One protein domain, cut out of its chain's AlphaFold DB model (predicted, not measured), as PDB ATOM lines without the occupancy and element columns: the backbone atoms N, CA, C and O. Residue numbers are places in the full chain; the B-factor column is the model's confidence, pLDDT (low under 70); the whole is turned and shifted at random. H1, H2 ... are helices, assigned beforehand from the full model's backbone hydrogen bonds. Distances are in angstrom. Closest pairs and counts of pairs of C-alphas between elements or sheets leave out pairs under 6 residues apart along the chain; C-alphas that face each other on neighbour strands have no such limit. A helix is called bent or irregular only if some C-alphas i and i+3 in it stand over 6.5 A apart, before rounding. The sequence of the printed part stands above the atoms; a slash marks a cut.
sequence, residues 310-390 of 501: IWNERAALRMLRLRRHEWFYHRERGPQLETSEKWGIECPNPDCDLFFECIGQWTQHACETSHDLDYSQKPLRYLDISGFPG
ATOM      1  N   ILE A 310      18.004-113.776 -39.554       79.44
ATOM      2  CA  ILE A 310      18.972-114.725 -38.978       79.44
ATOM      3  C   ILE A 310      18.712-114.883 -37.485       79.44
ATOM      4  O   ILE A 310      18.702-116.006 -36.979       79.44
ATOM      5  N   TRP A 311      18.478-113.779 -36.776       82.25
ATOM      6  CA  TRP A 311      18.153-113.807 -35.355       82.25
ATOM      7  C   TRP A 311      16.917-114.671 -35.071       82.25
ATOM      8  O   TRP A 311      16.953-115.558 -34.214       82.25
ATOM      9  N   ASN A 312      15.844-114.484 -35.843       82.62
ATOM     10  CA  ASN A 312      14.625-115.278 -35.723       82.62
ATOM     11  C   ASN A 312      14.857-116.768 -36.053       82.62
ATOM     12  O   ASN A 312      14.358-117.639 -35.337       82.62
ATOM     13  N   GLU A 313      15.638-117.080 -37.092       81.19
ATOM     14  CA  GLU A 313      15.985-118.458 -37.468       81.19
ATOM     15  C   GLU A 313      16.862-119.140 -36.398       81.19
ATOM     16  O   GLU A 313      16.621-120.298 -36.047       81.19
ATOM     17  N   ARG A 314      17.818-118.419 -35.799       79.75
ATOM     18  CA  ARG A 314      18.633-118.892 -34.667       79.75
ATOM     19  C   ARG A 314      17.795-119.178 -33.434       79.75
ATOM     20  O   ARG A 314      17.956-120.228 -32.814       79.75
ATOM     21  N   ALA A 315      16.891-118.268 -33.089       81.56
ATOM     22  CA  ALA A 315      15.980-118.466 -31.973       81.56
ATOM     23  C   ALA A 315      15.075-119.688 -32.208       81.56
ATOM     24  O   ALA A 315      14.914-120.518 -31.313       81.56
ATOM     25  N   ALA A 316      14.570-119.869 -33.433       81.62
ATOM     26  CA  ALA A 316      13.815-121.061 -33.812       81.62
ATOM     27  C   ALA A 316      14.637-122.350 -33.679       81.62
ATOM     28  O   ALA A 316      14.168-123.330 -33.095       81.62
ATOM     29  N   LEU A 317      15.879-122.344 -34.162       79.56
ATOM     30  CA  LEU A 317      16.783-123.482 -34.047       79.56
ATOM     31  C   LEU A 317      17.089-123.827 -32.584       79.56
ATOM     32  O   LEU A 317      17.039-124.999 -32.206       79.56
ATOM     33  N   ARG A 318      17.359-122.815 -31.751       82.19
ATOM     34  CA  ARG A 318      17.538-122.960 -30.298       82.19
ATOM     35  C   ARG A 318      16.331-123.667 -29.681       82.19
ATOM     36  O   ARG A 318      16.498-124.673 -28.998       82.19
ATOM     37  N   MET A 319      15.114-123.228 -30.000       83.94
ATOM     38  CA  MET A 319      13.892-123.854 -29.489       83.94
ATOM     39  C   MET A 319      13.682-125.292 -29.970       83.94
ATOM     40  O   MET A 319      13.191-126.126 -29.205       83.94
ATOM     41  N   LEU A 320      14.038-125.602 -31.218       81.44
ATOM     42  CA  LEU A 320      13.980-126.967 -31.745       81.44
ATOM     43  C   LEU A 320      14.956-127.892 -31.010       81.44
ATOM     44  O   LEU A 320      14.576-129.006 -30.649       81.44
ATOM     45  N   ARG A 321      16.180-127.420 -30.740       82.38
ATOM     46  CA  ARG A 321      17.182-128.168 -29.964       82.38
ATOM     47  C   ARG A 321      16.674-128.484 -28.560       82.38
ATOM     48  O   ARG A 321      16.738-129.640 -28.152       82.38
ATOM     49  N   LEU A 322      16.106-127.498 -27.864       84.75
ATOM     50  CA  LEU A 322      15.546-127.703 -26.525       84.75
ATOM     51  C   LEU A 322      14.397-128.711 -26.537       84.75
ATOM     52  O   LEU A 322      14.453-129.732 -25.859       84.75
ATOM     53  N   ARG A 323      13.387-128.500 -27.384       84.75
ATOM     54  CA  ARG A 323      12.250-129.426 -27.471       84.75
ATOM     55  C   ARG A 323      12.679-130.855 -27.768       84.75
ATOM     56  O   ARG A 323      12.095-131.793 -27.234       84.75
ATOM     57  N   ARG A 324      13.678-131.029 -28.636       80.50
ATOM     58  CA  ARG A 324      14.207-132.356 -28.941       80.50
ATOM     59  C   ARG A 324      14.905-132.969 -27.737       80.50
ATOM     60  O   ARG A 324      14.682-134.146 -27.477       80.50
ATOM     61  N   HIS A 325      15.738-132.196 -27.044       82.94
ATOM     62  CA  HIS A 325      16.428-132.650 -25.844       82.94
ATOM     63  C   HIS A 325      15.415-133.150 -24.812       82.94
ATOM     64  O   HIS A 325      15.464-134.307 -24.417       82.94
ATOM     65  N   GLU A 326      14.418-132.333 -24.484       87.25
ATOM     66  CA  GLU A 326      13.325-132.709 -23.585       87.25
ATOM     67  C   GLU A 326      12.619-133.999 -24.026       87.25
ATOM     68  O   GLU A 326      12.416-134.920 -23.236       87.25
ATOM     69  N   TRP A 327      12.283-134.094 -25.312       84.19
ATOM     70  CA  TRP A 327      11.594-135.253 -25.868       84.19
ATOM     71  C   TRP A 327      12.405-136.548 -25.767       84.19
ATOM     72  O   TRP A 327      11.832-137.598 -25.487       84.19
ATOM     73  N   PHE A 328      13.722-136.485 -25.971       81.81
ATOM     74  CA  PHE A 328      14.614-137.636 -25.825       81.81
ATOM     75  C   PHE A 328      14.587-138.197 -24.403       81.81
ATOM     76  O   PHE A 328      14.374-139.395 -24.224       81.81
ATOM     77  N   TYR A 329      14.705-137.336 -23.388       79.31
ATOM     78  CA  TYR A 329      14.646-137.777 -21.993       79.31
ATOM     79  C   TYR A 329      13.281-138.374 -21.634       79.31
ATOM     80  O   TYR A 329      13.229-139.433 -21.010       79.31
ATOM     81  N   HIS A 330      12.182-137.764 -22.090       80.06
ATOM     82  CA  HIS A 330      10.842-138.294 -21.826       80.06
ATOM     83  C   HIS A 330      10.541-139.615 -22.550       80.06
ATOM     84  O   HIS A 330       9.831-140.451 -21.997       80.06
ATOM     85  N   ARG A 331      11.032-139.812 -23.782       77.62
ATOM     86  CA  ARG A 331      10.663-140.975 -24.605       77.62
ATOM     87  C   ARG A 331      11.638-142.145 -24.493       77.62
ATOM     88  O   ARG A 331      11.188-143.284 -24.457       77.62
ATOM     89  N   GLU A 332      12.942-141.882 -24.492       71.31
ATOM     90  CA  GLU A 332      13.963-142.928 -24.659       71.31
ATOM     91  C   GLU A 332      14.557-143.394 -23.327       71.31
ATOM     92  O   GLU A 332      14.816-144.583 -23.167       71.31
ATOM     93  N   ARG A 333      14.693-142.500 -22.337       66.38
ATOM     94  CA  ARG A 333      15.142-142.878 -20.982       66.38
ATOM     95  C   ARG A 333      14.020-143.333 -20.053       66.38
ATOM     96  O   ARG A 333      14.284-144.125 -19.154       66.38
ATOM     97  N   GLY A 334      12.791-142.862 -20.267       60.97
ATOM     98  CA  GLY A 334      11.645-143.175 -19.409       60.97
ATOM     99  C   GLY A 334      11.398-144.681 -19.185       60.97
ATOM    100  O   GLY A 334      11.259-145.088 -18.036       60.97
ATOM    101  N   PRO A 335      11.406-145.538 -20.227       57.38
ATOM    102  CA  PRO A 335      11.088-146.959 -20.061       57.38
ATOM    103  C   PRO A 335      12.202-147.815 -19.442       57.38
ATOM    104  O   PRO A 335      11.924-148.921 -19.000       57.38
ATOM    105  N   GLN A 336      13.459-147.359 -19.433       56.59
ATOM    106  CA  GLN A 336      14.595-148.186 -18.987       56.59
ATOM    107  C   GLN A 336      14.803-148.179 -17.466       56.59
ATOM    108  O   GLN A 336      15.596-148.962 -16.947       56.59
ATOM    109  N   LEU A 337      14.080-147.327 -16.740       55.91
ATOM    110  CA  LEU A 337      14.080-147.279 -15.283       55.91
ATOM    111  C   LEU A 337      12.751-147.838 -14.752       55.91
ATOM    112  O   LEU A 337      11.995-147.126 -14.098       55.91
ATOM    113  N   GLU A 338      12.464-149.116 -15.015       53.66
ATOM    114  CA  GLU A 338      11.246-149.813 -14.541       53.66
ATOM    115  C   GLU A 338      11.071-149.796 -13.006       53.66
ATOM    116  O   GLU A 338       9.998-150.110 -12.500       53.66
ATOM    117  N   THR A 339      12.092-149.383 -12.249       62.47
ATOM    118  CA  THR A 339      12.054-149.249 -10.784       62.47
ATOM    119  C   THR A 339      12.077-147.801 -10.276       62.47
ATOM    120  O   THR A 339      12.085-147.592  -9.066       62.47
ATOM    121  N   SER A 340      12.115-146.792 -11.153       56.94
ATOM    122  CA  SER A 340      12.098-145.374 -10.762       56.94
ATOM    123  C   SER A 340      10.679-144.817 -10.854       56.94
ATOM    124  O   SER A 340      10.142-144.652 -11.944       56.94
ATOM    125  N   GLU A 341      10.088-144.443  -9.719       65.69
ATOM    126  CA  GLU A 341       8.775-143.777  -9.648       65.69
ATOM    127  C   GLU A 341       8.726-142.392 -10.333       65.69
ATOM    128  O   GLU A 341       7.666-141.769 -10.386       65.69
ATOM    129  N   LYS A 342       9.841-141.882 -10.873       68.31
ATOM    130  CA  LYS A 342       9.921-140.532 -11.448       68.31
ATOM    131  C   LYS A 342      10.150-140.561 -12.958       68.31
ATOM    132  O   LYS A 342      11.260-140.803 -13.426       68.31
ATOM    133  N   TRP A 343       9.097-140.234 -13.706       77.44
ATOM    134  CA  TRP A 343       9.145-139.953 -15.142       77.44
ATOM    135  C   TRP A 343       9.337-138.451 -15.355       77.44
ATOM    136  O   TRP A 343       8.456-137.661 -15.024       77.44
ATOM    137  N   GLY A 344      10.486-138.042 -15.891       84.06
ATOM    138  CA  GLY A 344      10.767-136.629 -16.133       84.06
ATOM    139  C   GLY A 344      12.216-136.337 -16.497       84.06
ATOM    140  O   GLY A 344      13.009-137.244 -16.744       84.06
ATOM    141  N   ILE A 345      12.543-135.050 -16.550       88.44
ATOM    142  CA  ILE A 345      13.883-134.531 -16.824       88.44
ATOM    143  C   ILE A 345      14.319-133.639 -15.657       88.44
ATOM    144  O   ILE A 345      13.557-132.791 -15.198       88.44
ATOM    145  N   GLU A 346      15.537-133.838 -15.164       89.50
ATOM    146  CA  GLU A 346      16.212-132.888 -14.273       89.50
ATOM    147  C   GLU A 346      16.877-131.808 -15.124       89.50
ATOM    148  O   GLU A 346      17.369-132.091 -16.220       89.50
ATOM    149  N   CYS A 347      16.888-130.562 -14.652       89.81
ATOM    150  CA  CYS A 347      17.645-129.524 -15.334       89.81
ATOM    151  C   CYS A 347      19.125-129.931 -15.372       89.81
ATOM    152  O   CYS A 347      19.708-130.127 -14.314       89.81
ATOM    153  N   PRO A 348      19.775-130.032 -16.543       86.44
ATOM    154  CA  PRO A 348      21.157-130.496 -16.554       86.44
ATOM    155  C   PRO A 348      22.164-129.380 -16.190       86.44
ATOM    156  O   PRO A 348      23.374-129.600 -16.232       86.44
ATOM    157  N   ASN A 349      21.688-128.155 -15.903       86.12
ATOM    158  CA  ASN A 349      22.537-127.103 -15.342       86.12
ATOM    159  C   ASN A 349      22.878-127.511 -13.891       86.12
ATOM    160  O   ASN A 349      21.949-127.778 -13.131       86.12
ATOM    161  N   PRO A 350      24.168-127.586 -13.510       87.62
ATOM    162  CA  PRO A 350      24.593-128.134 -12.218       87.62
ATOM    163  C   PRO A 350      24.093-127.332 -11.010       87.62
ATOM    164  O   PRO A 350      23.966-127.896  -9.927       87.62
ATOM    165  N   ASP A 351      23.774-126.053 -11.205       89.88
ATOM    166  CA  ASP A 351      23.266-125.160 -10.162       89.88
ATOM    167  C   ASP A 351      21.725-125.160 -10.101       89.88
ATOM    168  O   ASP A 351      21.116-124.334  -9.420       89.88
ATOM    169  N   CYS A 352      21.066-126.074 -10.827       89.44
ATOM    170  CA  CYS A 352      19.615-126.176 -10.910       89.44
ATOM    171  C   CYS A 352      19.127-127.599 -10.615       89.44
ATOM    172  O   CYS A 352      19.221-128.496 -11.446       89.44
ATOM    173  N   ASP A 353      18.495-127.785  -9.460       92.81
ATOM    174  CA  ASP A 353      17.951-129.062  -8.972       92.81
ATOM    175  C   ASP A 353      16.502-129.331  -9.425       92.81
ATOM    176  O   ASP A 353      15.806-130.217  -8.921       92.81
ATOM    177  N   LEU A 354      16.000-128.538 -10.372       91.12
ATOM    178  CA  LEU A 354      14.600-128.574 -10.760       91.12
ATOM    179  C   LEU A 354      14.274-129.794 -11.633       91.12
ATOM    180  O   LEU A 354      14.883-130.009 -12.679       91.12
ATOM    181  N   PHE A 355      13.225-130.520 -11.243       90.62
ATOM    182  CA  PHE A 355      12.647-131.638 -11.994       90.62
ATOM    183  C   PHE A 355      11.400-131.218 -12.793       90.62
ATOM    184  O   PHE A 355      10.642-130.329 -12.373       90.62
ATOM    185  N   PHE A 356      11.180-131.861 -13.942       90.12
ATOM    186  CA  PHE A 356      10.083-131.584 -14.871       90.12
ATOM    187  C   PHE A 356       9.403-132.877 -15.326       90.12
ATOM    188  O   PHE A 356      10.011-133.709 -15.994       90.12
ATOM    189  N   GLU A 357       8.122-133.021 -14.994       88.25
ATOM    190  CA  GLU A 357       7.327-134.225 -15.276       88.25
ATOM    191  C   GLU A 357       6.655-134.190 -16.654       88.25
ATOM    192  O   GLU A 357       6.398-135.234 -17.251       88.25
ATOM    193  N   CYS A 358       6.369-132.996 -17.186       86.88
ATOM    194  CA  CYS A 358       5.647-132.849 -18.449       86.88
ATOM    195  C   CYS A 358       6.521-132.253 -19.552       86.88
ATOM    196  O   CYS A 358       7.215-131.256 -19.342       86.88
ATOM    197  N   ILE A 359       6.338-132.769 -20.771       86.06
ATOM    198  CA  ILE A 359       6.909-132.193 -21.992       86.06
ATOM    199  C   ILE A 359       6.508-130.714 -22.110       86.06
ATOM    200  O   ILE A 359       5.337-130.345 -22.004       86.06
ATOM    201  N   GLY A 360       7.495-129.870 -22.377       86.94
ATOM    202  CA  GLY A 360       7.416-128.424 -22.513       86.94
ATOM    203  C   GLY A 360       7.890-127.670 -21.269       86.94
ATOM    204  O   GLY A 360       8.323-126.524 -21.409       86.94
ATOM    205  N   GLN A 361       7.823-128.274 -20.076       88.12
ATOM    206  CA  GLN A 361       8.143-127.578 -18.828       88.12
ATOM    207  C   GLN A 361       9.641-127.289 -18.692       88.12
ATOM    208  O   GLN A 361       9.999-126.188 -18.264       88.12
ATOM    209  N   TRP A 362      10.508-128.233 -19.076       90.75
ATOM    210  CA  TRP A 362      11.954-128.018 -19.047       90.75
ATOM    211  C   TRP A 362      12.368-127.023 -20.119       90.75
ATOM    212  O   TRP A 362      13.086-126.074 -19.820       90.75
ATOM    213  N   THR A 363      11.852-127.173 -21.344       89.56
ATOM    214  CA  THR A 363      12.144-126.233 -22.438       89.56
ATOM    215  C   THR A 363      11.785-124.801 -22.034       89.56
ATOM    216  O   THR A 363      12.537-123.864 -22.293       89.56
ATOM    217  N   GLN A 364      10.632-124.619 -21.386       86.06
ATOM    218  CA  GLN A 364      10.217-123.315 -20.890       86.06
ATOM    219  C   GLN A 364      11.144-122.792 -19.792       86.06
ATOM    220  O   GLN A 364      11.570-121.641 -19.868       86.06
ATOM    221  N   HIS A 365      11.471-123.622 -18.801       87.25
ATOM    222  CA  HIS A 365      12.392-123.250 -17.732       87.25
ATOM    223  C   HIS A 365      13.768-122.855 -18.268       87.25
ATOM    224  O   HIS A 365      14.288-121.817 -17.864       87.25
ATOM    225  N   ALA A 366      14.327-123.639 -19.191       89.31
ATOM    226  CA  ALA A 366      15.640-123.390 -19.767       89.31
ATOM    227  C   ALA A 366      15.699-122.003 -20.426       89.31
ATOM    228  O   ALA A 366      16.652-121.271 -20.190       89.31
ATOM    229  N   CYS A 367      14.648-121.595 -21.146       84.50
ATOM    230  CA  CYS A 367      14.557-120.246 -21.714       84.50
ATOM    231  C   CYS A 367      14.335-119.142 -20.667       84.50
ATOM    232  O   CYS A 367      14.879-118.054 -20.814       84.50
ATOM    233  N   GLU A 368      13.506-119.379 -19.645       82.12
ATOM    234  CA  GLU A 368      13.191-118.378 -18.608       82.12
ATOM    235  C   GLU A 368      14.377-118.077 -17.689       82.12
ATOM    236  O   GLU A 368      14.500-116.963 -17.185       82.12
ATOM    237  N   THR A 369      15.230-119.072 -17.464       83.00
ATOM    238  CA  THR A 369      16.433-118.975 -16.624       83.00
ATOM    239  C   THR A 369      17.702-118.762 -17.439       83.00
ATOM    240  O   THR A 369      18.782-118.651 -16.877       83.00
ATOM    241  N   SER A 370      17.577-118.689 -18.767       84.75
ATOM    242  CA  SER A 370      18.699-118.634 -19.707       84.75
ATOM    243  C   SER A 370      19.697-119.795 -19.589       84.75
ATOM    244  O   SER A 370      20.766-119.729 -20.187       84.75
ATOM    245  N   HIS A 371      19.356-120.886 -18.892       87.44
ATOM    246  CA  HIS A 371      20.203-122.083 -18.810       87.44
ATOM    247  C   HIS A 371      20.452-122.701 -20.190       87.44
ATOM    248  O   HIS A 371      21.453-123.372 -20.407       87.44
ATOM    249  N   ASP A 372      19.557-122.473 -21.151       82.69
ATOM    250  CA  ASP A 372      19.747-122.867 -22.545       82.69
ATOM    251  C   ASP A 372      20.879-122.125 -23.273       82.69
ATOM    252  O   ASP A 372      21.378-122.644 -24.276       82.69
ATOM    253  N   LEU A 373      21.322-120.963 -22.781       80.56
ATOM    254  CA  LEU A 373      22.510-120.287 -23.307       80.56
ATOM    255  C   LEU A 373      23.777-121.096 -23.006       80.56
ATOM    256  O   LEU A 373      24.580-121.298 -23.920       80.56
ATOM    257  N   ASP A 374      23.885-121.674 -21.808       76.62
ATOM    258  CA  ASP A 374      25.003-122.548 -21.422       76.62
ATOM    259  C   ASP A 374      25.071-123.806 -22.305       76.62
ATOM    260  O   ASP A 374      26.151-124.302 -22.632       76.62
ATOM    261  N   TYR A 375      23.914-124.314 -22.754       67.38
ATOM    262  CA  TYR A 375      23.842-125.418 -23.723       67.38
ATOM    263  C   TYR A 375      24.183-124.993 -25.138       67.38
ATOM    264  O   TYR A 375      24.752-125.779 -25.891       67.38
ATOM    265  N   SER A 376      23.805-123.777 -25.527       61.38
ATOM    266  CA  SER A 376      24.010-123.295 -26.892       61.38
ATOM    267  C   SER A 376      25.491-123.141 -27.247       61.38
ATOM    268  O   SER A 376      25.848-123.307 -28.413       61.38
ATOM    269  N   GLN A 377      26.334-122.878 -26.242       62.81
ATOM    270  CA  GLN A 377      27.781-122.733 -26.391       62.81
ATOM    271  C   GLN A 377      28.530-124.071 -26.343       62.81
ATOM    272  O   GLN A 377      29.634-124.181 -26.879       62.81
ATOM    273  N   LYS A 378      27.946-125.117 -25.746       62.34
ATOM    274  CA  LYS A 378      28.565-126.446 -25.731       62.34
ATOM    275  C   LYS A 378      28.448-127.085 -27.125       62.34
ATOM    276  O   LYS A 378      27.351-127.143 -27.684       62.34
ATOM    277  N   PRO A 379      29.551-127.596 -27.708       57.28
ATOM    278  CA  PRO A 379      29.510-128.320 -28.974       57.28
ATOM    279  C   PRO A 379      28.447-129.422 -28.949       57.28
ATOM    280  O   PRO A 379      28.358-130.163 -27.972       57.28
ATOM    281  N   LEU A 380      27.705-129.592 -30.053       52.31
ATOM    282  CA  LEU A 380      26.670-130.634 -30.210       52.31
ATOM    283  C   LEU A 380      27.149-132.045 -29.815       52.31
ATOM    284  O   LEU A 380      26.335-132.881 -29.455       52.31
ATOM    285  N   ARG A 381      28.465-132.284 -29.838       48.72
ATOM    286  CA  ARG A 381      29.128-133.538 -29.454       48.72
ATOM    287  C   ARG A 381      28.978-133.911 -27.970       48.72
ATOM    288  O   ARG A 381      29.222-135.060 -27.633       48.72
ATOM    289  N   TYR A 382      28.628-132.963 -27.095       50.38
ATOM    290  CA  TYR A 382      28.401-133.222 -25.663       50.38
ATOM    291  C   TYR A 382      26.978-133.678 -25.344       50.38
ATOM    292  O   TYR A 382      26.705-134.136 -24.236       50.38
ATOM    293  N   LEU A 383      26.068-133.568 -26.307       55.81
ATOM    294  CA  LEU A 383      24.855-134.359 -26.286       55.81
ATOM    295  C   LEU A 383      25.278-135.719 -26.843       55.81
ATOM    296  O   LEU A 383      25.727-135.793 -27.981       55.81
ATOM    297  N   ASP A 384      25.220-136.783 -26.048       53.16
ATOM    298  CA  ASP A 384      25.353-138.132 -26.600       53.16
ATOM    299  C   ASP A 384      24.089-138.419 -27.424       53.16
ATOM    300  O   ASP A 384      23.070-138.883 -26.915       53.16
ATOM    301  N   ILE A 385      24.125-137.991 -28.690       55.25
ATOM    302  CA  ILE A 385      23.024-138.077 -29.659       55.25
ATOM    303  C   ILE A 385      23.045-139.393 -30.450       55.25
ATOM    304  O   ILE A 385      22.202-139.606 -31.321       55.25
ATOM    305  N   SER A 386      23.961-140.306 -30.115       53.50
ATOM    306  CA  SER A 386      24.163-141.570 -30.832       53.50
ATOM    307  C   SER A 386      22.974-142.543 -30.738       53.50
ATOM    308  O   SER A 386      22.862-143.450 -31.560       53.50
ATOM    309  N   GLY A 387      22.053-142.331 -29.788       53.94
ATOM    310  CA  GLY A 387      20.839-143.139 -29.604       53.94
ATOM    311  C   GLY A 387      19.601-142.687 -30.390       53.94
ATOM    312  O   GLY A 387      18.587-143.377 -30.366       53.94
ATOM    313  N   PHE A 388      19.647-141.551 -31.092       56.00
ATOM    314  CA  PHE A 388      18.433-140.927 -31.619       56.00
ATOM    315  C   PHE A 388      17.962-141.587 -32.933       56.00
ATOM    316  O   PHE A 388      18.716-141.636 -33.906       56.00
ATOM    317  N   PRO A 389      16.692-142.013 -33.050       51.84
ATOM    318  CA  PRO A 389      16.157-142.564 -34.288       51.84
ATOM    319  C   PRO A 389      15.914-141.464 -35.339       51.84
ATOM    320  O   PRO A 389      15.190-140.492 -35.087       51.84
ATOM    321  N   GLY A 390      16.482-141.659 -36.538       61.72
ATOM    322  CA  GLY A 390      16.256-140.865 -37.757       61.72
ATOM    323  C   GLY A 390      17.391-139.898 -38.139       61.72
ATOM    324  O   GLY A 390      18.222-139.535 -37.316       61.72
TER     325      GLY A 390
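What this domain is: This is residues 310 to 390 of the 501 residues of the protein "F-box domain-containing protein" of Microthyrium microscopicum (UniProt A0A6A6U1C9). One long helix, H1, makes the longest axis, and a body of loops with two short helices packs along part of it: H2 beside H1, H3 crosswise to both. Residues 310 to 317 of H1 stick out at one end and residues 336 to 341 at the other, while the last stretch, residues 378 to 390, runs past H1 on another side than H2. The 81 printed residues hold three named helices, in the order H1, H2, H3, and no named strand; the class is all helix. The whole is compact, with a radius of gyration of the C-alphas of 13.1 A, and only just elongated, spanning 44 by 29 by 19 A.

Where its parts are: H1, residues 310 to 336, begins at C-alpha 310 (18.972, -114.725, -38.978) and is 39.2 A long. It is only just irregular: C-alphas 332 and 335 are 6.8 A apart. H2 is residues 361 to 368, 10.5 A. H3, residues 371 to 377, 10.7 A, ends at C-alpha 377 (27.781, -122.733, -26.391).

How they stand to each other: H1 and H2 form a helical hairpin; H1 touches H2 with residues 319 to 326 alone. Their closest C-alphas, of Leu 322 and Thr 363, are 5.5 A apart. They run opposite ways at a shallow tilt of 32 degrees, only just short of steep. H3 is close to H1 but not clearly touching, with C-alphas of Arg 318 and Ser 376 closest at 7.3 A. Residues 345 to 346 pair antiparallel with 355 to 356. In H2 every O i to N i+4 pair is within hydrogen-bond range; in H1 19 of 23 are, in H3 2 of 3.

The domain as a whole: The farthest C-alphas, of Ile 310 and Thr 339, are 45.1 A apart. The printed part has no cut. The link from H1 to H2 is long, 24 residues; that from H2 to H3 is tight. The pLDDT is under 70 at residues 333 to 342 and 375 to 390.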